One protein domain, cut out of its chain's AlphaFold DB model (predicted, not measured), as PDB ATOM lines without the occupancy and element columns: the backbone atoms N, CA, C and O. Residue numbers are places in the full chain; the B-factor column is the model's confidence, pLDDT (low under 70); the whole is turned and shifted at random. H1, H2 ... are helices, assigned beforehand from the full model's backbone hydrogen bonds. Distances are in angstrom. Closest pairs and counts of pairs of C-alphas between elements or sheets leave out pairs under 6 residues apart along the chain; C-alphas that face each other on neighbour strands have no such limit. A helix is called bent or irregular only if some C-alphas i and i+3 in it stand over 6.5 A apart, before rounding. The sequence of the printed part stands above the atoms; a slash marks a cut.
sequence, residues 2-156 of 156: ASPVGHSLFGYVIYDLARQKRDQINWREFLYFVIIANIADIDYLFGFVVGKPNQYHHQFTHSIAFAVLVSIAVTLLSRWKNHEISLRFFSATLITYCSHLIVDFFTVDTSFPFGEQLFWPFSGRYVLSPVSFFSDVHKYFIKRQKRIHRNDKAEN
ATOM      1  N   ALA A   2     109.732 103.896  68.255       76.88
ATOM      2  CA  ALA A   2     108.865 103.840  67.092       76.88
ATOM      3  C   ALA A   2     107.457 103.375  67.503       76.88
ATOM      4  O   ALA A   2     107.194 102.957  68.626       76.88
ATOM      5  N   SER A   3     106.485 103.506  66.600       81.31
ATOM      6  CA  SER A   3     105.152 102.966  66.891       81.31
ATOM      7  C   SER A   3     105.169 101.431  66.879       81.31
ATOM      8  O   SER A   3     105.906 100.850  66.076       81.31
ATOM      9  N   PRO A   4     104.264 100.770  67.626       81.50
ATOM     10  CA  PRO A   4     104.063  99.323  67.539       81.50
ATOM     11  C   PRO A   4     103.871  98.816  66.101       81.50
ATOM     12  O   PRO A   4     104.333  97.742  65.731       81.50
ATOM     13  N   VAL A   5     103.243  99.633  65.245       82.81
ATOM     14  CA  VAL A   5     103.067  99.345  63.811       82.81
ATOM     15  C   VAL A   5     104.411  99.292  63.079       82.81
ATOM     16  O   VAL A   5     104.623  98.402  62.257       82.81
ATOM     17  N   GLY A   6     105.326 100.214  63.390       83.12
ATOM     18  CA  GLY A   6     106.687 100.216  62.855       83.12
ATOM     19  C   GLY A   6     107.439  98.945  63.240       83.12
ATOM     20  O   GLY A   6     107.952  98.248  62.366       83.12
ATOM     21  N   HIS A   7     107.416  98.578  64.523       87.62
ATOM     22  CA  HIS A   7     108.046  97.345  64.999       87.62
ATOM     23  C   HIS A   7     107.428  96.091  64.372       87.62
ATOM     24  O   HIS A   7     108.150  95.200  63.923       87.62
ATOM     25  N   SER A   8     106.099  96.030  64.250       88.00
ATOM     26  CA  SER A   8     105.414  94.933  63.558       88.00
ATOM     27  C   SER A   8     105.829  94.806  62.091       88.00
ATOM     28  O   SER A   8     105.912  93.685  61.590       88.00
ATOM     29  N   LEU A   9     106.116  95.917  61.404       88.56
ATOM     30  CA  LEU A   9     106.591  95.897  60.019       88.56
ATOM     31  C   LEU A   9     107.983  95.252  59.916       88.56
ATOM     32  O   LEU A   9     108.200  94.399  59.058       88.56
ATOM     33  N   PHE A  10     108.901  95.590  60.827       86.56
ATOM     34  CA  PHE A  10     110.206  94.924  60.914       86.56
ATOM     35  C   PHE A  10     110.066  93.439  61.276       86.56
ATOM     36  O   PHE A  10     110.703  92.590  60.649       86.56
ATOM     37  N   GLY A  11     109.165  93.103  62.204       86.88
ATOM     38  CA  GLY A  11     108.819  91.717  62.521       86.88
ATOM     39  C   GLY A  11     108.301  90.940  61.305       86.88
ATOM     40  O   GLY A  11     108.685  89.789  61.101       86.88
ATOM     41  N   TYR A  12     107.492  91.576  60.451       88.44
ATOM     42  CA  TYR A  12     107.024  90.985  59.197       88.44
ATOM     43  C   TYR A  12     108.164  90.725  58.205       88.44
ATOM     44  O   TYR A  12     108.226  89.638  57.635       88.44
ATOM     45  N   VAL A  13     109.093  91.673  58.026       89.00
ATOM     46  CA  VAL A  13     110.265  91.478  57.151       89.00
ATOM     47  C   VAL A  13     111.095  90.280  57.620       89.00
ATOM     48  O   VAL A  13     111.499  89.443  56.816       89.00
ATOM     49  N   ILE A  14     111.307  90.145  58.931       87.81
ATOM     50  CA  ILE A  14     112.071  89.023  59.490       87.81
ATOM     51  C   ILE A  14     111.304  87.705  59.338       87.81
ATOM     52  O   ILE A  14     111.906  86.691  58.981       87.81
ATOM     53  N   TYR A  15     109.984  87.709  59.542       87.69
ATOM     54  CA  TYR A  15     109.123  86.560  59.256       87.69
ATOM     55  C   TYR A  15     109.239  86.111  57.789       87.69
ATOM     56  O   TYR A  15     109.395  84.918  57.516       87.69
ATOM     57  N   ASP A  16     109.211  87.057  56.850       87.44
ATOM     58  CA  ASP A  16     109.314  86.782  55.418       87.44
ATOM     59  C   ASP A  16     110.664  86.151  55.039       87.44
ATOM     60  O   ASP A  16     110.721  85.158  54.311       87.44
ATOM     61  N   LEU A  17     111.756  86.640  55.629       86.69
ATOM     62  CA  LEU A  17     113.080  86.035  55.473       86.69
ATOM     63  C   LEU A  17     113.155  84.643  56.126       86.69
ATOM     64  O   LEU A  17     113.797  83.727  55.603       86.69
ATOM     65  N   ALA A  18     112.477  84.452  57.260       84.06
ATOM     66  CA  ALA A  18     112.500  83.205  58.011       84.06
ATOM     67  C   ALA A  18     111.643  82.092  57.385       84.06
ATOM     68  O   ALA A  18     111.974  80.920  57.585       84.06
ATOM     69  N   ARG A  19     110.582  82.395  56.619       80.50
ATOM     70  CA  ARG A  19     109.627  81.382  56.111       80.50
ATOM     71  C   ARG A  19     110.142  80.485  54.975       80.50
ATOM     72  O   ARG A  19     109.415  79.576  54.586       80.50
ATOM     73  N   GLN A  20     111.357  80.711  54.450       67.12
ATOM     74  CA  GLN A  20     112.013  79.903  53.397       67.12
ATOM     75  C   GLN A  20     111.042  79.386  52.307       67.12
ATOM     76  O   GLN A  20     110.831  78.185  52.167       67.12
ATOM     77  N   LYS A  21     110.463  80.304  51.518       62.12
ATOM     78  CA  LYS A  21     109.658  80.011  50.309       62.12
ATOM     79  C   LYS A  21     108.372  79.182  50.512       62.12
ATOM     80  O   LYS A  21     107.922  78.523  49.583       62.12
ATOM     81  N   ARG A  22     107.739  79.215  51.689       68.44
ATOM     82  CA  ARG A  22     106.355  78.722  51.827       68.44
ATOM     83  C   ARG A  22     105.380  79.666  51.108       68.44
ATOM     84  O   ARG A  22     105.325  80.852  51.444       68.44
ATOM     85  N   ASP A  23     104.592  79.123  50.179       66.50
ATOM     86  CA  ASP A  23     103.634  79.882  49.351       66.50
ATOM     87  C   ASP A  23     102.472  80.492  50.150       66.50
ATOM     88  O   ASP A  23     101.849  81.454  49.708       66.50
ATOM     89  N   GLN A  24     102.193  79.977  51.351       78.38
ATOM     90  CA  GLN A  24     101.103  80.454  52.204       78.38
ATOM     91  C   GLN A  24     101.622  81.080  53.500       78.38
ATOM     92  O   GLN A  24     102.563  80.584  54.125       78.38
ATOM     93  N   ILE A  25     100.962  82.160  53.925       80.44
ATOM     94  CA  ILE A  25     101.215  82.804  55.216       80.44
ATOM     95  C   ILE A  25     100.642  81.912  56.317       80.44
ATOM     96  O   ILE A  25      99.431  81.716  56.417       80.44
ATOM     97  N   ASN A  26     101.511  81.406  57.187       86.31
ATOM     98  CA  ASN A  26     101.077  80.780  58.427       86.31
ATOM     99  C   ASN A  26     100.737  81.881  59.438       86.31
ATOM    100  O   ASN A  26     101.627  82.461  60.056       86.31
ATOM    101  N   TRP A  27      99.443  82.146  59.627       87.88
ATOM    102  CA  TRP A  27      98.970  83.233  60.491       87.88
ATOM    103  C   TRP A  27      99.440  83.107  61.947       87.88
ATOM    104  O   TRP A  27      99.644  84.114  62.619       87.88
ATOM    105  N   ARG A  28      99.659  81.880  62.444       88.75
ATOM    106  CA  ARG A  28     100.165  81.651  63.809       88.75
ATOM    107  C   ARG A  28     101.629  82.058  63.942       88.75
ATOM    108  O   ARG A  28     101.990  82.700  64.922       88.75
ATOM    109  N   GLU A  29     102.455  81.696  62.960       86.19
ATOM    110  CA  GLU A  29     103.859  82.120  62.911       86.19
ATOM    111  C   GLU A  29     103.945  83.636  62.699       86.19
ATOM    112  O   GLU A  29     104.682  84.308  63.407       86.19
ATOM    113  N   PHE A  30     103.138  84.204  61.804       87.31
ATOM    114  CA  PHE A  30     103.088  85.651  61.594       87.31
ATOM    115  C   PHE A  30     102.745  86.417  62.883       87.31
ATOM    116  O   PHE A  30     103.488  87.312  63.287       87.31
ATOM    117  N   LEU A  31     101.666  86.028  63.576       90.50
ATOM    118  CA  LEU A  31     101.280  86.636  64.854       90.50
ATOM    119  C   LEU A  31     102.381  86.508  65.909       90.50
ATOM    120  O   LEU A  31     102.593  87.436  66.683       90.50
ATOM    121  N   TYR A  32     103.106  85.389  65.923       91.69
ATOM    122  CA  TYR A  32     104.248  85.207  66.810       91.69
ATOM    123  C   TYR A  32     105.329  86.273  66.583       91.69
ATOM    124  O   TYR A  32     105.733  86.931  67.539       91.69
ATOM    125  N   PHE A  33     105.758  86.498  65.335       89.62
ATOM    126  CA  PHE A  33     106.765  87.521  65.026       89.62
ATOM    127  C   PHE A  33     106.278  88.933  65.364       89.62
ATOM    128  O   PHE A  33     107.043  89.726  65.903       89.62
ATOM    129  N   VAL A  34     104.998  89.229  65.122       90.25
ATOM    130  CA  VAL A  34     104.380  90.508  65.506       90.25
ATOM    131  C   VAL A  34     104.415  90.717  67.021       90.25
ATOM    132  O   VAL A  34     104.765  91.806  67.473       90.25
ATOM    133  N   ILE A  35     104.084  89.690  67.808       92.12
ATOM    134  CA  ILE A  35     104.100  89.764  69.275       92.12
ATOM    135  C   ILE A  35     105.529  89.945  69.785       92.12
ATOM    136  O   ILE A  35     105.775  90.840  70.586       92.12
ATOM    137  N   ILE A  36     106.481  89.137  69.307       91.81
ATOM    138  CA  ILE A  36     107.885  89.235  69.727       91.81
ATOM    139  C   ILE A  36     108.482  90.592  69.358       91.81
ATOM    140  O   ILE A  36     109.209  91.163  70.163       91.81
ATOM    141  N   ALA A  37     108.137  91.144  68.195       90.31
ATOM    142  CA  ALA A  37     108.599  92.466  67.785       90.31
ATOM    143  C   ALA A  37     108.106  93.602  68.697       90.31
ATOM    144  O   ALA A  37     108.669  94.683  68.641       90.31
ATOM    145  N   ASN A  38     107.078  93.378  69.522       91.25
ATOM    146  CA  ASN A  38     106.494  94.386  70.413       91.25
ATOM    147  C   ASN A  38     106.618  94.023  71.900       91.25
ATOM    148  O   ASN A  38     106.102  94.728  72.758       91.25
ATOM    149  N   ILE A  39     107.249  92.898  72.239       89.19
ATOM    150  CA  ILE A  39     107.244  92.407  73.622       89.19
ATOM    151  C   ILE A  39     108.111  93.267  74.555       89.19
ATOM    152  O   ILE A  39     107.906  93.233  75.765       89.19
ATOM    153  N   ALA A  40     109.074  94.023  74.019       84.50
ATOM    154  CA  ALA A  40     109.894  94.958  74.792       84.50
ATOM    155  C   ALA A  40     109.049  96.086  75.413       84.50
ATOM    156  O   ALA A  40     109.204  96.375  76.600       84.50
ATOM    157  N   ASP A  41     108.052  96.581  74.674       85.56
ATOM    158  CA  ASP A  41     107.075  97.587  75.113       85.56
ATOM    159  C   ASP A  41     106.099  97.099  76.196       85.56
ATOM    160  O   ASP A  41     105.222  97.845  76.635       85.56
ATOM    161  N   ILE A  42     106.185  95.845  76.658       85.56
ATOM    162  CA  ILE A  42     105.303  95.362  77.731       85.56
ATOM    163  C   ILE A  42     105.524  96.122  79.050       85.56
ATOM    164  O   ILE A  42     104.641  96.139  79.910       85.56
ATOM    165  N   ASP A  43     106.672  96.787  79.208       80.88
ATOM    166  CA  ASP A  43     106.971  97.662  80.344       80.88
ATOM    167  C   ASP A  43     105.968  98.818  80.507       80.88
ATOM    168  O   ASP A  43     105.678  99.233  81.637       80.88
ATOM    169  N   TYR A  44     105.332  99.247  79.414       80.06
ATOM    170  CA  TYR A  44     104.220 100.187  79.448       80.06
ATOM    171  C   TYR A  44     103.066  99.709  80.310       80.06
ATOM    172  O   TYR A  44     102.451 100.514  81.011       80.06
ATOM    173  N   LEU A  45     102.766  98.407  80.286       82.62
ATOM    174  CA  LEU A  45     101.677  97.836  81.069       82.62
ATOM    175  C   LEU A  45     101.922  98.048  82.567       82.62
ATOM    176  O   LEU A  45     101.004  98.433  83.291       82.62
ATOM    177  N   PHE A  46     103.167  97.888  83.023       81.00
ATOM    178  CA  PHE A  46     103.543  98.169  84.410       81.00
ATOM    179  C   PHE A  46     103.413  99.660  84.733       81.00
ATOM    180  O   PHE A  46     102.870 100.025  85.777       81.00
ATOM    181  N   GLY A  47     103.832 100.530  83.811       77.12
ATOM    182  CA  GLY A  47     103.647 101.973  83.939       77.12
ATOM    183  C   GLY A  47     102.172 102.381  84.046       77.12
ATOM    184  O   GLY A  47     101.829 103.238  84.863       77.12
ATOM    185  N   PHE A  48     101.280 101.750  83.276       79.94
ATOM    186  CA  PHE A  48      99.836 101.997  83.347       79.94
ATOM    187  C   PHE A  48      99.244 101.601  84.699       79.94
ATOM    188  O   PHE A  48      98.453 102.365  85.250       79.94
ATOM    189  N   VAL A  49      99.660 100.465  85.267       81.00
ATOM    190  CA  VAL A  49      99.208 100.016  86.597       81.00
ATOM    191  C   VAL A  49      99.594 101.019  87.690       81.00
ATOM    192  O   VAL A  49      98.810 101.274  88.601       81.00
ATOM    193  N   VAL A  50     100.771 101.642  87.580       80.25
ATOM    194  CA  VAL A  50     101.279 102.638  88.544       80.25
ATOM    195  C   VAL A  50     100.786 104.068  88.231       80.25
ATOM    196  O   VAL A  50     101.058 105.013  88.971       80.25
ATOM    197  N   GLY A  51     100.030 104.257  87.144       78.12
ATOM    198  CA  GLY A  51      99.519 105.564  86.714       78.12
ATOM    199  C   GLY A  51     100.572 106.478  86.074       78.12
ATOM    200  O   GLY A  51     100.311 107.662  85.856       78.12
ATOM    201  N   LYS A  52     101.757 105.944  85.754       77.69
ATOM    202  CA  LYS A  52     102.865 106.646  85.090       77.69
ATOM    203  C   LYS A  52     103.402 105.787  83.932       77.69
ATOM    204  O   LYS A  52     104.423 105.121  84.091       77.69
ATOM    205  N   PRO A  53     102.742 105.805  82.757       73.00
ATOM    206  CA  PRO A  53     103.023 104.883  81.650       73.00
ATOM    207  C   PRO A  53     104.483 104.861  81.182       73.00
ATOM    208  O   PRO A  53     105.035 103.792  80.974       73.00
ATOM    209  N   ASN A  54     105.135 106.024  81.088       75.62
ATOM    210  CA  ASN A  54     106.529 106.125  80.637       75.62
ATOM    211  C   ASN A  54     107.572 105.802  81.727       75.62
ATOM    212  O   ASN A  54     108.757 105.793  81.435       75.62
ATOM    213  N   GLN A  55     107.184 105.583  82.989       73.38
ATOM    214  CA  GLN A  55     108.156 105.535  84.092       73.38
ATOM    215  C   GLN A  55     109.157 104.378  83.980       73.38
ATOM    216  O   GLN A  55     110.306 104.533  84.393       73.38
ATOM    217  N   TYR A  56     108.707 103.230  83.476       73.88
ATOM    218  CA  TYR A  56     109.514 102.011  83.353       73.88
ATOM    219  C   TYR A  56     109.962 101.731  81.923       73.88
ATOM    220  O   TYR A  56     110.638 100.737  81.677       73.88
ATOM    221  N   HIS A  57     109.585 102.609  81.001       76.56
ATOM    222  CA  HIS A  57     109.874 102.446  79.595       76.56
ATOM    223  C   HIS A  57     111.368 102.690  79.311       76.56
ATOM    224  O   HIS A  57     111.996 103.493  80.005       76.56
ATOM    225  N   HIS A  58     111.941 101.960  78.348       75.12
ATOM    226  CA  HIS A  58     113.377 101.928  78.008       75.12
ATOM    227  C   HIS A  58     114.342 101.402  79.101       75.12
ATOM    228  O   HIS A  58     115.556 101.641  79.056       75.12
ATOM    229  N   GLN A  59     113.832 100.679  80.104       81.38
ATOM    230  CA  GLN A  59     114.658 100.105  81.175       81.38
ATOM    231  C   GLN A  59     115.144  98.690  80.814       81.38
ATOM    232  O   GLN A  59     115.624  98.448  79.712       81.38
ATOM    233  N   PHE A  60     115.050  97.730  81.737       82.69
ATOM    234  CA  PHE A  60     115.642  96.396  81.580       82.69
ATOM    235  C   PHE A  60     115.076  95.590  80.397       82.69
ATOM    236  O   PHE A  60     115.776  94.732  79.861       82.69
ATOM    237  N   THR A  61     113.833  95.851  79.984       86.06
ATOM    238  CA  THR A  61     113.184  95.250  78.804       86.06
ATOM    239  C   THR A  61     113.901  95.623  77.509       86.06
ATOM    240  O   THR A  61     114.044  94.785  76.625       86.06
ATOM    241  N   HIS A  62     114.457  96.831  77.437       87.88
ATOM    242  CA  HIS A  62     115.181  97.352  76.279       87.88
ATOM    243  C   HIS A  62     116.685  97.055  76.390       87.88
ATOM    244  O   HIS A  62     117.547  97.913  76.201       87.88
ATOM    245  N   SER A  63     117.009  95.811  76.754       91.50
ATOM    246  CA  SER A  63     118.386  95.344  76.910       91.50
ATOM    247  C   SER A  63     118.664  94.100  76.082       91.50
ATOM    248  O   SER A  63     117.812  93.227  75.898       91.50
ATOM    249  N   ILE A  64     119.910  93.978  75.621       90.38
ATOM    250  CA  ILE A  64     120.355  92.817  74.843       90.38
ATOM    251  C   ILE A  64     120.288  91.547  75.701       90.38
ATOM    252  O   ILE A  64     119.905  90.484  75.213       90.38
ATOM    253  N   ALA A  65     120.617  91.643  76.993       90.62
ATOM    254  CA  ALA A  65     120.523  90.500  77.894       90.62
ATOM    255  C   ALA A  65     119.075  90.010  78.024       90.62
ATOM    256  O   ALA A  65     118.830  88.804  77.978       90.62
ATOM    257  N   PHE A  66     118.107  90.925  78.133       91.19
ATOM    258  CA  PHE A  66     116.697  90.561  78.198       91.19
ATOM    259  C   PHE A  66     116.190  89.977  76.872       91.19
ATOM    260  O   PHE A  66     115.503  88.957  76.889       91.19
ATOM    261  N   ALA A  67     116.622  90.520  75.728       92.75
ATOM    262  CA  ALA A  67     116.348  89.938  74.411       92.75
ATOM    263  C   ALA A  67     116.817  88.471  74.317       92.75
ATOM    264  O   ALA A  67     116.078  87.590  73.859       92.75
ATOM    265  N   VAL A  68     118.029  88.179  74.806       93.38
ATOM    266  CA  VAL A  68     118.570  86.812  74.876       93.38
ATOM    267  C   VAL A  68     117.748  85.940  75.824       93.38
ATOM    268  O   VAL A  68     117.374  84.832  75.441       93.38
ATOM    269  N   LEU A  69     117.412  86.425  77.024       93.75
ATOM    270  CA  LEU A  69     116.603  85.681  77.997       93.75
ATOM    271  C   LEU A  69     115.232  85.295  77.427       93.75
ATOM    272  O   LEU A  69     114.842  84.131  77.517       93.75
ATOM    273  N   VAL A  70     114.529  86.238  76.794       92.75
ATOM    274  CA  VAL A  70     113.237  85.993  76.136       92.75
ATOM    275  C   VAL A  70     113.389  84.960  75.018       92.75
ATOM    276  O   VAL A  70     112.620  84.000  74.955       92.75
ATOM    277  N   SER A  71     114.418  85.094  74.179       92.88
ATOM    278  CA  SER A  71     114.677  84.154  73.081       92.88
ATOM    279  C   SER A  71     114.961  82.736  73.585       92.88
ATOM    280  O   SER A  71     114.443  81.767  73.023       92.88
ATOM    281  N   ILE A  72     115.732  82.596  74.671       93.25
ATOM    282  CA  ILE A  72     115.979  81.308  75.334       93.25
ATOM    283  C   ILE A  72     114.662  80.744  75.873       93.25
ATOM    284  O   ILE A  72     114.313  79.609  75.551       93.25
ATOM    285  N   ALA A  73     113.917  81.528  76.657       92.94
ATOM    286  CA  ALA A  73     112.681  81.088  77.299       92.94
ATOM    287  C   ALA A  73     111.661  80.579  76.272       92.94
ATOM    288  O   ALA A  73     111.142  79.472  76.400       92.94
ATOM    289  N   VAL A  74     111.428  81.341  75.206       91.44
ATOM    290  CA  VAL A  74     110.471  80.978  74.159       91.44
ATOM    291  C   VAL A  74     110.934  79.753  73.364       91.44
ATOM    292  O   VAL A  74     110.125  78.879  73.046       91.44
ATOM    293  N   THR A  75     112.238  79.620  73.108       90.75
ATOM    294  CA  THR A  75     112.796  78.424  72.457       90.75
ATOM    295  C   THR A  75     112.632  77.178  73.331       90.75
ATOM    296  O   THR A  75     112.245  76.119  72.832       90.75
ATOM    297  N   LEU A  76     112.866  77.288  74.642       90.44
ATOM    298  CA  LEU A  76     112.660  76.190  75.591       90.44
ATOM    299  C   LEU A  76     111.179  75.804  75.712       90.44
ATOM    300  O   LEU A  76     110.859  74.618  75.715       90.44
ATOM    301  N   LEU A  77     110.267  76.778  75.730       89.50
ATOM    302  CA  LEU A  77     108.823  76.518  75.709       89.50
ATOM    303  C   LEU A  77     108.380  75.842  74.403       89.50
ATOM    304  O   LEU A  77     107.526  74.957  74.421       89.50
ATOM    305  N   SER A  78     108.983  76.207  73.269       86.38
ATOM    306  CA  SER A  78     108.742  75.532  71.989       86.38
ATOM    307  C   SER A  78     109.220  74.077  72.014       86.38
ATOM    308  O   SER A  78     108.538  73.198  71.480       86.38
ATOM    309  N   ARG A  79     110.351  73.788  72.675       85.62
ATOM    310  CA  ARG A  79     110.841  72.412  72.860       85.62
ATOM    311  C   ARG A  79     109.804  71.537  73.562       85.62
ATOM    312  O   ARG A  79     109.666  70.378  73.200       85.62
ATOM    313  N   TRP A  80     109.050  72.060  74.528       77.56
ATOM    314  CA  TRP A  80     108.019  71.266  75.212       77.56
ATOM    315  C   TRP A  80     106.897  70.791  74.284       77.56
ATOM    316  O   TRP A  80     106.256  69.789  74.581       77.56
ATOM    317  N   LYS A  81     106.667  71.480  73.161       78.44
ATOM    318  CA  LYS A  81     105.665  71.086  72.160       78.44
ATOM    319  C   LYS A  81     106.241  70.218  71.046       78.44
ATOM    320  O   LYS A  81     105.571  69.303  70.587       78.44
ATOM    321  N   ASN A  82     107.464  70.520  70.613       78.06
ATOM    322  CA  ASN A  82     108.065  69.929  69.412       78.06
ATOM    323  C   ASN A  82     109.203  68.938  69.720       78.06
ATOM    324  O   ASN A  82     109.829  68.435  68.797       78.06
ATOM    325  N   HIS A  83     109.507  68.699  70.999       75.31
ATOM    326  CA  HIS A  83     110.587  67.855  71.538       75.31
ATOM    327  C   HIS A  83     112.031  68.219  71.137       75.31
ATOM    328  O   HIS A  83     112.970  67.715  71.753       75.31
ATOM    329  N   GLU A  84     112.232  69.165  70.217       80.88
ATOM    330  CA  GLU A  84     113.547  69.605  69.745       80.88
ATOM    331  C   GLU A  84     113.811  71.097  69.994       80.88
ATOM    332  O   GLU A  84     112.902  71.932  69.997       80.88
ATOM    333  N   ILE A  85     115.088  71.439  70.198       82.19
ATOM    334  CA  ILE A  85     115.564  72.827  70.244       82.19
ATOM    335  C   ILE A  85     115.999  73.217  68.835       82.19
ATOM    336  O   ILE A  85     116.951  72.659  68.297       82.19
ATOM    337  N   SER A  86     115.341  74.220  68.258       87.06
ATOM    338  CA  SER A  86     115.726  74.766  66.959       87.06
ATOM    339  C   SER A  86     116.559  76.031  67.136       87.06
ATOM    340  O   SER A  86     116.035  77.081  67.509       87.06
ATOM    341  N   LEU A  87     117.855  75.954  66.806       88.69
ATOM    342  CA  LEU A  87     118.731  77.133  66.769       88.69
ATOM    343  C   LEU A  87     118.212  78.193  65.798       88.69
ATOM    344  O   LEU A  87     118.285  79.381  66.080       88.69
ATOM    345  N   ARG A  88     117.615  77.769  64.681       87.50
ATOM    346  CA  ARG A  88     117.010  78.686  63.713       87.50
ATOM    347  C   ARG A  88     115.855  79.481  64.321       87.50
ATOM    348  O   ARG A  88     115.758  80.679  64.076       87.50
ATOM    349  N   PHE A  89     114.997  78.832  65.108       87.88
ATOM    350  CA  PHE A  89     113.894  79.506  65.796       87.88
ATOM    351  C   PHE A  89     114.402  80.477  66.868       87.88
ATOM    352  O   PHE A  89     113.927  81.613  66.940       87.88
ATOM    353  N   PHE A  90     115.418  80.068  67.633       92.69
ATOM    354  CA  PHE A  90     116.103  80.941  68.584       92.69
ATOM    355  C   PHE A  90     116.668  82.189  67.894       92.69
ATOM    356  O   PHE A  90     116.331  83.305  68.281       92.69
ATOM    357  N   SER A  91     117.465  82.011  66.835       92.62
ATOM    358  CA  SER A  91     118.069  83.117  66.090       92.62
ATOM    359  C   SER A  91     117.014  84.036  65.479       92.62
ATOM    360  O   SER A  91     117.152  85.247  65.576       92.62
ATOM    361  N   ALA A  92     115.939  83.493  64.900       91.31
ATOM    362  CA  ALA A  92     114.865  84.311  64.339       91.31
ATOM    363  C   ALA A  92     114.158  85.155  65.416       91.31
ATOM    364  O   ALA A  92     113.892  86.335  65.197       91.31
ATOM    365  N   THR A  93     113.912  84.577  66.593       92.56
ATOM    366  CA  THR A  93     113.316  85.280  67.742       92.56
ATOM    367  C   THR A  93     114.237  86.385  68.248       92.56
ATOM    368  O   THR A  93     113.795  87.518  68.417       92.56
ATOM    369  N   LEU A  94     115.526  86.078  68.402       94.56
ATOM    370  CA  LEU A  94     116.532  87.033  68.852       94.56
ATOM    371  C   LEU A  94     116.690  88.192  67.869       94.56
ATOM    372  O   LEU A  94     116.688  89.341  68.287       94.56
ATOM    373  N   ILE A  95     116.776  87.911  66.567       93.75
ATOM    374  CA  ILE A  95     116.876  88.945  65.527       93.75
ATOM    375  C   ILE A  95     115.621  89.827  65.527       93.75
ATOM    376  O   ILE A  95     115.735  91.044  65.417       93.75
ATOM    377  N   THR A  96     114.437  89.235  65.710       93.12
ATOM    378  CA  THR A  96     113.173  89.983  65.811       93.12
ATOM    379  C   THR A  96     113.169  90.912  67.014       93.12
ATOM    380  O   THR A  96     112.854  92.089  66.873       93.12
ATOM    381  N   TYR A  97     113.593  90.423  68.177       94.00
ATOM    382  CA  TYR A  97     113.711  91.253  69.370       94.00
ATOM    383  C   TYR A  97     114.749  92.364  69.176       94.00
ATOM    384  O   TYR A  97     114.468  93.532  69.418       94.00
ATOM    385  N   CYS A  98     115.944  92.033  68.685       92.00
ATOM    386  CA  CYS A  98     116.994  93.020  68.440       92.00
ATOM    387  C   CYS A  98     116.572  94.076  67.414       92.00
ATOM    388  O   CYS A  98     117.027  95.211  67.510       92.00
ATOM    389  N   SER A  99     115.695  93.744  66.461       91.38
ATOM    390  CA  SER A  99     115.148  94.741  65.537       91.38
ATOM    391  C   SER A  99     114.352  95.824  66.263       91.38
ATOM    392  O   SER A  99     114.439  96.980  65.868       91.38
ATOM    393  N   HIS A 100     113.664  95.482  67.357       90.69
ATOM    394  CA  HIS A 100     112.986  96.456  68.207       90.69
ATOM    395  C   HIS A 100     113.991  97.436  68.822       90.69
ATOM    396  O   HIS A 100     113.896  98.630  68.565       90.69
ATOM    397  N   LEU A 101     115.022  96.911  69.501       89.31
ATOM    398  CA  LEU A 101     116.084  97.715  70.123       89.31
ATOM    399  C   LEU A 101     116.794  98.622  69.110       89.31
ATOM    400  O   LEU A 101     117.082  99.776  69.382       89.31
ATOM    401  N   ILE A 102     117.092  98.107  67.914       87.38
ATOM    402  CA  ILE A 102     117.762  98.892  66.868       87.38
ATOM    403  C   ILE A 102     116.853 100.023  66.384       87.38
ATOM    404  O   ILE A 102     117.317 101.146  66.193       87.38
ATOM    405  N   VAL A 103     115.574  99.730  66.150       85.81
ATOM    406  CA  VAL A 103     114.615 100.733  65.681       85.81
ATOM    407  C   VAL A 103     114.446 101.834  66.724       85.81
ATOM    408  O   VAL A 103     114.490 103.007  66.352       85.81
ATOM    409  N   ASP A 104     114.326 101.491  68.004       82.75
ATOM    410  CA  ASP A 104     114.207 102.486  69.070       82.75
ATOM    411  C   ASP A 104     115.486 103.286  69.275       82.75
ATOM    412  O   ASP A 104     115.420 104.516  69.335       82.75
ATOM    413  N   PHE A 105     116.646 102.634  69.194       83.00
ATOM    414  CA  PHE A 105     117.935 103.302  69.319       83.00
ATOM    415  C   PHE A 105     118.121 104.400  68.263       83.00
ATOM    416  O   PHE A 105     118.699 105.451  68.543       83.00
ATOM    417  N   PHE A 106     117.612 104.181  67.046       83.38
ATOM    418  CA  PHE A 106     117.642 105.152  65.947       83.38
ATOM    419  C   PHE A 106     116.399 106.050  65.858       83.38
ATOM    420  O   PHE A 106     116.307 106.874  64.936       83.38
ATOM    421  N   THR A 107     115.451 105.922  66.782       81.88
ATOM    422  CA  THR A 107     114.280 106.796  66.862       81.88
ATOM    423  C   THR A 107     114.572 107.990  67.759       81.88
ATOM    424  O   THR A 107     115.261 107.883  68.770       81.88
ATOM    425  N   VAL A 108     114.060 109.166  67.385       75.31
ATOM    426  CA  VAL A 108     114.129 110.348  68.251       75.31
ATOM    427  C   VAL A 108     113.409 110.049  69.565       75.31
ATOM    428  O   VAL A 108     112.213 109.759  69.574       75.31
ATOM    429  N   ASP A 109     114.132 110.153  70.677       73.00
ATOM    430  CA  ASP A 109     113.553 109.986  72.003       73.00
ATOM    431  C   ASP A 109     113.172 111.338  72.615       73.00
ATOM    432  O   ASP A 109     114.019 112.187  72.900       73.00
ATOM    433  N   THR A 110     111.872 111.550  72.801       67.31
ATOM    434  CA  THR A 110     111.302 112.786  73.357       67.31
ATOM    435  C   THR A 110     110.796 112.612  74.788       67.31
ATOM    436  O   THR A 110     110.299 113.569  75.387       67.31
ATOM    437  N   SER A 111     110.891 111.404  75.351       67.50
ATOM    438  CA  SER A 111     110.257 111.037  76.613       67.50
ATOM    439  C   SER A 111     111.288 110.585  77.640       67.50
ATOM    440  O   SER A 111     112.120 109.737  77.370       67.50
ATOM    441  N   PHE A 112     111.208 111.110  78.861       63.56
ATOM    442  CA  PHE A 112     112.046 110.616  79.954       63.56
ATOM    443  C   PHE A 112     111.606 109.197  80.386       63.56
ATOM    444  O   PHE A 112     110.395 109.008  80.575       63.56
ATOM    445  N   PRO A 113     112.536 108.249  80.646       71.69
ATOM    446  CA  PRO A 113     114.000 108.374  80.565       71.69
ATOM    447  C   PRO A 113     114.536 108.350  79.123       71.69
ATOM    448  O   PRO A 113     114.083 107.557  78.310       71.69
ATOM    449  N   PHE A 114     115.527 109.207  78.844       76.69
ATOM    450  CA  PHE A 114     116.110 109.339  77.506       76.69
ATOM    451  C   PHE A 114     117.103 108.210  77.199       76.69
ATOM    452  O   PHE A 114     118.094 108.050  77.920       76.69
ATOM    453  N   GLY A 115     116.885 107.512  76.090       80.19
ATOM    454  CA  GLY A 115     117.703 106.405  75.601       80.19
ATOM    455  C   GLY A 115     117.328 105.073  76.219       80.19
ATOM    456  O   GLY A 115     116.393 104.983  77.003       80.19
ATOM    457  N   GLU A 116     118.111 104.043  75.905       84.75
ATOM    458  CA  GLU A 116     117.836 102.661  76.310       84.75
ATOM    459  C   GLU A 116     118.974 102.053  77.131       84.75
ATOM    460  O   GLU A 116     120.158 102.325  76.898       84.75
ATOM    461  N   GLN A 117     118.631 101.174  78.075       87.94
ATOM    462  CA  GLN A 117     119.602 100.411  78.866       87.94
ATOM    463  C   GLN A 117     120.115  99.161  78.131       87.94
ATOM    464  O   GLN A 117     120.044  98.043  78.646       87.94
ATOM    465  N   LEU A 118     120.708  99.347  76.948       85.69
ATOM    466  CA  LEU A 118     121.143  98.252  76.065       85.69
ATOM    467  C   LEU A 118     122.029  97.200  76.758       85.69
ATOM    468  O   LEU A 118     121.942  96.008  76.451       85.69
ATOM    469  N   PHE A 119     122.870  97.635  77.701       86.50
ATOM    470  CA  PHE A 119     123.861  96.804  78.393       86.50
ATOM    471  C   PHE A 119     123.433  96.331  79.788       86.50
ATOM    472  O   PHE A 119     124.259  95.785  80.527       86.50
ATOM    473  N   TRP A 120     122.173  96.520  80.182       87.81
ATOM    474  CA  TRP A 120     121.661  95.893  81.400       87.81
ATOM    475  C   TRP A 120     121.777  94.357  81.277       87.81
ATOM    476  O   TRP A 120     121.575  93.832  80.180       87.81
ATOM    477  N   PRO A 121     122.132  93.604  82.341       89.06
ATOM    478  CA  PRO A 121     122.363  94.014  83.734       89.06
ATOM    479  C   PRO A 121     123.803  94.448  84.056       89.06
ATOM    480  O   PRO A 121     124.101  94.769  85.203       89.06
ATOM    481  N   PHE A 122     124.712  94.458  83.079       87.25
ATOM    482  CA  PHE A 122     126.121  94.802  83.300       87.25
ATOM    483  C   PHE A 122     126.334  96.306  83.506       87.25
ATOM    484  O   PHE A 122     127.242  96.719  84.226       87.25
ATOM    485  N   SER A 123     125.493  97.137  82.884       84.56
ATOM    486  CA  SER A 123     125.496  98.586  83.064       84.56
ATOM    487  C   SER A 123     124.077  99.145  83.063       84.56
ATOM    488  O   SER A 123     123.288  98.829  82.182       84.56
ATOM    489  N   GLY A 124     123.767 100.023  84.020       82.44
ATOM    490  CA  GLY A 124     122.507 100.780  84.060       82.44
ATOM    491  C   GLY A 124     122.546 102.097  83.276       82.44
ATOM    492  O   GLY A 124     121.709 102.968  83.506       82.44
ATOM    493  N   ARG A 125     123.556 102.296  82.418       84.00
ATOM    494  CA  ARG A 125     123.693 103.511  81.608       84.00
ATOM    495  C   ARG A 125     122.706 103.481  80.448       84.00
ATOM    496  O   ARG A 125     122.606 102.473  79.756       84.00
ATOM    497  N   TYR A 126     122.044 104.608  80.228       83.38
ATOM    498  CA  TYR A 126     121.225 104.834  79.046       83.38
ATOM    499  C   TYR A 126     122.123 105.232  77.879       83.38
ATOM    500  O   TYR A 126     123.016 106.072  78.035       83.38
ATOM    501  N   VAL A 127     121.910 104.606  76.729       82.38
ATOM    502  CA  VAL A 127     122.627 104.911  75.494       82.38
ATOM    503  C   VAL A 127     121.658 105.602  74.547       82.38
ATOM    504  O   VAL A 127     120.559 105.106  74.312       82.38
ATOM    505  N   LEU A 128     122.078 106.747  74.014       81.31
ATOM    506  CA  LEU A 128     121.360 107.483  72.979       81.31
ATOM    507  C   LEU A 128     122.160 107.402  71.679       81.31
ATOM    508  O   LEU A 128     123.386 107.558  71.708       81.31
ATOM    509  N   SER A 129     121.493 107.204  70.546       77.56
ATOM    510  CA  SER A 129     122.174 107.325  69.260       77.56
ATOM    511  C   SER A 129     122.513 108.795  68.970       77.56
ATOM    512  O   SER A 129     121.662 109.666  69.152       77.56
ATOM    513  N   PRO A 130     123.725 109.100  68.467       71.06
ATOM    514  CA  PRO A 130     124.068 110.439  67.984       71.06
ATOM    515  C   PRO A 130     123.365 110.791  66.662       71.06
ATOM    516  O   PRO A 130     123.410 111.941  66.230       71.06
ATOM    517  N   VAL A 131     122.745 109.806  66.003       71.62
ATOM    518  CA  VAL A 131     122.035 109.955  64.729       71.62
ATOM    519  C   VAL A 131     120.651 109.331  64.861       71.62
ATOM    520  O   VAL A 131     120.534 108.159  65.214       71.62
ATOM    521  N   SER A 132     119.604 110.083  64.543       74.19
ATOM    522  CA  SER A 132     118.231 109.574  64.519       74.19
ATOM    523  C   SER A 132     117.726 109.531  63.080       74.19
ATOM    524  O   SER A 132     117.756 110.544  62.382       74.19
ATOM    525  N   PHE A 133     117.268 108.363  62.635       69.69
ATOM    526  CA  PHE A 133     116.681 108.178  61.303       69.69
ATOM    527  C   PHE A 133     115.152 108.236  61.336       69.69
ATOM    528  O   PHE A 133     114.532 108.616  60.344       69.69
ATOM    529  N   PHE A 134     114.540 107.885  62.472       73.12
ATOM    530  CA  PHE A 134     113.089 107.828  62.621       73.12
ATOM    531  C   PHE A 134     112.575 108.982  63.484       73.12
ATOM    532  O   PHE A 134     113.122 109.278  64.546       73.12
ATOM    533  N   SER A 135     111.515 109.640  63.010       64.81
ATOM    534  CA  SER A 135     110.828 110.692  63.766       64.81
ATOM    535  C   SER A 135     109.965 110.093  64.872       64.81
ATOM    536  O   SER A 135     109.377 109.026  64.696       64.81
ATOM    537  N   ASP A 136     109.857 110.812  65.986       63.91
ATOM    538  CA  ASP A 136     108.954 110.443  67.071       63.91
ATOM    539  C   ASP A 136     107.482 110.540  66.631       63.91
ATOM    540  O   ASP A 136     107.086 111.435  65.875       63.91
ATOM    541  N   VAL A 137     106.653 109.626  67.129       61.38
ATOM    542  CA  VAL A 137     105.207 109.656  66.911       61.38
ATOM    543  C   VAL A 137     104.587 110.480  68.029       61.38
ATOM    544  O   VAL A 137     104.466 110.024  69.165       61.38
ATOM    545  N   HIS A 138     104.170 111.706  67.705       53.44
ATOM    546  CA  HIS A 138     103.651 112.645  68.695       53.44
ATOM    547  C   HIS A 138     102.394 112.093  69.392       53.44
ATOM    548  O   HIS A 138     101.293 112.075  68.834       53.44
ATOM    549  N   LYS A 139     102.553 111.640  70.640       54.53
ATOM    550  CA  LYS A 139     101.451 111.183  71.490       54.53
ATOM    551  C   LYS A 139     100.687 112.422  71.971       54.53
ATOM    552  O   LYS A 139     101.098 113.069  72.931       54.53
ATOM    553  N   TYR A 140      99.580 112.780  71.311       45.25
ATOM    554  CA  TYR A 140      98.682 113.829  71.811       45.25
ATOM    555  C   TYR A 140      98.122 113.400  73.171       45.25
ATOM    556  O   TYR A 140      97.163 112.632  73.265       45.25
ATOM    557  N   PHE A 141      98.721 113.899  74.250       47.97
ATOM    558  CA  PHE A 141      98.140 113.776  75.575       47.97
ATOM    559  C   PHE A 141      96.892 114.658  75.580       47.97
ATOM    560  O   PHE A 141      96.995 115.888  75.561       47.97
ATOM    561  N   ILE A 142      95.700 114.051  75.575       49.81
ATOM    562  CA  ILE A 142      94.460 114.789  75.820       49.81
ATOM    563  C   ILE A 142      94.565 115.329  77.244       49.81
ATOM    564  O   ILE A 142      94.255 114.659  78.230       49.81
ATOM    565  N   LYS A 143      95.045 116.566  77.357       43.09
ATOM    566  CA  LYS A 143      94.986 117.350  78.578       43.09
ATOM    567  C   LYS A 143      93.502 117.551  78.832       43.09
ATOM    568  O   LYS A 143      92.873 118.400  78.206       43.09
ATOM    569  N   ARG A 144      92.915 116.712  79.689       46.25
ATOM    570  CA  ARG A 144      91.533 116.855  80.148       46.25
ATOM    571  C   ARG A 144      91.462 118.225  80.825       46.25
ATOM    572  O   ARG A 144      91.832 118.368  81.988       46.25
ATOM    573  N   GLN A 145      91.096 119.258  80.064       45.03
ATOM    574  CA  GLN A 145      90.798 120.574  80.601       45.03
ATOM    575  C   GLN A 145      89.727 120.332  81.659       45.03
ATOM    576  O   GLN A 145      88.602 119.956  81.334       45.03
ATOM    577  N   LYS A 146      90.064 120.548  82.934       47.22
ATOM    578  CA  LYS A 146      89.059 120.898  83.932       47.22
ATOM    579  C   LYS A 146      88.483 122.247  83.492       47.22
ATOM    580  O   LYS A 146      88.907 123.299  83.961       47.22
ATOM    581  N   ARG A 147      87.562 122.219  82.525       44.19
ATOM    582  CA  ARG A 147      86.662 123.326  82.219       44.19
ATOM    583  C   ARG A 147      85.751 123.464  83.435       44.19
ATOM    584  O   ARG A 147      84.797 122.717  83.601       44.19
ATOM    585  N   ILE A 148      86.185 124.322  84.352       48.69
ATOM    586  CA  ILE A 148      85.401 125.459  84.832       48.69
ATOM    587  C   ILE A 148      83.901 125.127  84.904       48.69
ATOM    588  O   ILE A 148      83.152 125.384  83.968       48.69
ATOM    589  N   HIS A 149      83.459 124.593  86.046       45.88
ATOM    590  CA  HIS A 149      82.097 124.834  86.526       45.88
ATOM    591  C   HIS A 149      82.093 126.215  87.188       45.88
ATOM    592  O   HIS A 149      82.070 126.378  88.403       45.88
ATOM    593  N   ARG A 150      82.253 127.230  86.345       50.75
ATOM    594  CA  ARG A 150      81.964 128.621  86.659       50.75
ATOM    595  C   ARG A 150      81.069 129.047  85.516       50.75
ATOM    596  O   ARG A 150      81.579 129.385  84.457       50.75
ATOM    597  N   ASN A 151      79.775 128.815  85.698       45.41
ATOM    598  CA  ASN A 151      78.718 129.641  85.142       45.41
ATOM    599  C   ASN A 151      77.370 129.263  85.771       45.41
ATOM    600  O   ASN A 151      76.957 128.106  85.748       45.41
ATOM    601  N   ASP A 152      76.738 130.305  86.304       49.91
ATOM    602  CA  ASP A 152      75.305 130.575  86.202       49.91
ATOM    603  C   ASP A 152      74.348 129.829  87.131       49.91
ATOM    604  O   ASP A 152      73.655 128.904  86.724       49.91
ATOM    605  N   LYS A 153      74.246 130.359  88.359       43.62
ATOM    606  CA  LYS A 153      72.993 130.856  88.970       43.62
ATOM    607  C   LYS A 153      73.390 132.007  89.921       43.62
ATOM    608  O   LYS A 153      74.117 131.749  90.869       43.62
ATOM    609  N   ALA A 154      73.097 133.298  89.743       51.22
ATOM    610  CA  ALA A 154      72.045 133.966  88.980       51.22
ATOM    611  C   ALA A 154      70.672 133.329  89.214       51.22
ATOM    612  O   ALA A 154      70.062 132.821  88.287       51.22
ATOM    613  N   GLU A 155      70.228 133.323  90.470       48.25
ATOM    614  CA  GLU A 155      68.817 133.198  90.845       48.25
ATOM    615  C   GLU A 155      68.627 133.879  92.216       48.25
ATOM    616  O   GLU A 155      69.047 133.335  93.236       48.25
ATOM    617  N   ASN A 156      67.999 135.063  92.156       41.34
ATOM    618  CA  ASN A 156      67.274 135.831  93.187       41.34
ATOM    619  C   ASN A 156      68.035 136.499  94.339       41.34
ATOM    620  O   ASN A 156      68.442 135.812  95.298       41.34
TER     621      ASN A 156
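Overview. This is residues 2 to 156 of the 156 residues of an uncharacterized protein of candidate division KSB1 bacterium 4572_119 (UniProt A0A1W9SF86). A small helical body with a long loose tail: H5 makes the core, H4 folds back beside it as a helical hairpin, H1 packs on it too at a shallow tilt, and the short H2 crosses H1 and H5 steeply. H3 follows H2 after a tight link and touches no other helix, while residues 139 to 156 stick out from the body as a long tail, and the body without them spans 42 by 29 by 28 A. You have 155 residues here, with five named helices in the order H1, H2, H3, H4, H5 and no named strand; the class is all helix, though under half of the residues, 73, are in named helices. The whole is loose, with a radius of gyration of the C-alphas of 20.5 A, and spans 84 by 38 by 31 A.

Arrangement. Start at the hub, H5, residues 87 to 105, which touches three helices. H4, residues 64 to 82, forms a hairpin with it, at a shallow tilt of 31 degrees, opposite ways; look at the C-alphas of Ser 71 and Leu 94, the closest, 5.4 A apart. H1, residues 4 to 18, touches H5 at a shallow tilt of 32 degrees, opposite ways, the closest C-alphas being those of Gly 11 and Thr 96, 5.7 A apart. H2, residues 27 to 36, touches residues 93 to 97 of H5 at a steep tilt of 49 degrees, the closest C-alphas being those of Ile 36 and Tyr 97, 6.2 A apart. H2 also touches H1, at a steep tilt of 55 degrees, with Ser 8 and Val 34 closest at 4.9 A between C-alphas. The helix packing is part aligned, part crossed. H3, residues 40 to 49, is close to H5 but not clearly touching: the closest C-alphas, of Ala 40 and His 100, are 7.4 A apart. H3 and H4 are only just apart, with closest C-alphas at 8.2 A. Every O i to N i+4 pair is within hydrogen-bond range in H1 and H2, against 14 of 15 in H4, 14 of 15 in H5 and 3 of 6 in H3.

Along the chain. Find C-alpha 87 of H5 at (118.731, 77.133, 66.769); the helix runs 26.3 A to C-alpha 105 at (117.935, 103.302, 69.319). H4 measures 26.5 A, H1 20.5 A, H3 16.7 A and H2 14.2 A. H1 begins at C-alpha 4, (104.063, 99.323, 67.539). H3 is only just irregular: C-alphas 40 and 43 are 6.8 A apart.

Size, cuts and confidence. The C-alphas of Glu 84 and Asn 156, the two farthest apart, are 84.1 A from each other. Residues 139 to 156 stand free; without them the body spans 42 by 29 by 28 A. The printed part has no cut; the link from H3 to H4 is long, and residues 106 to 156 hold no named element. Confidence is under 70 at residues 20 to 23, 110 to 112, 133 and 135 to 156.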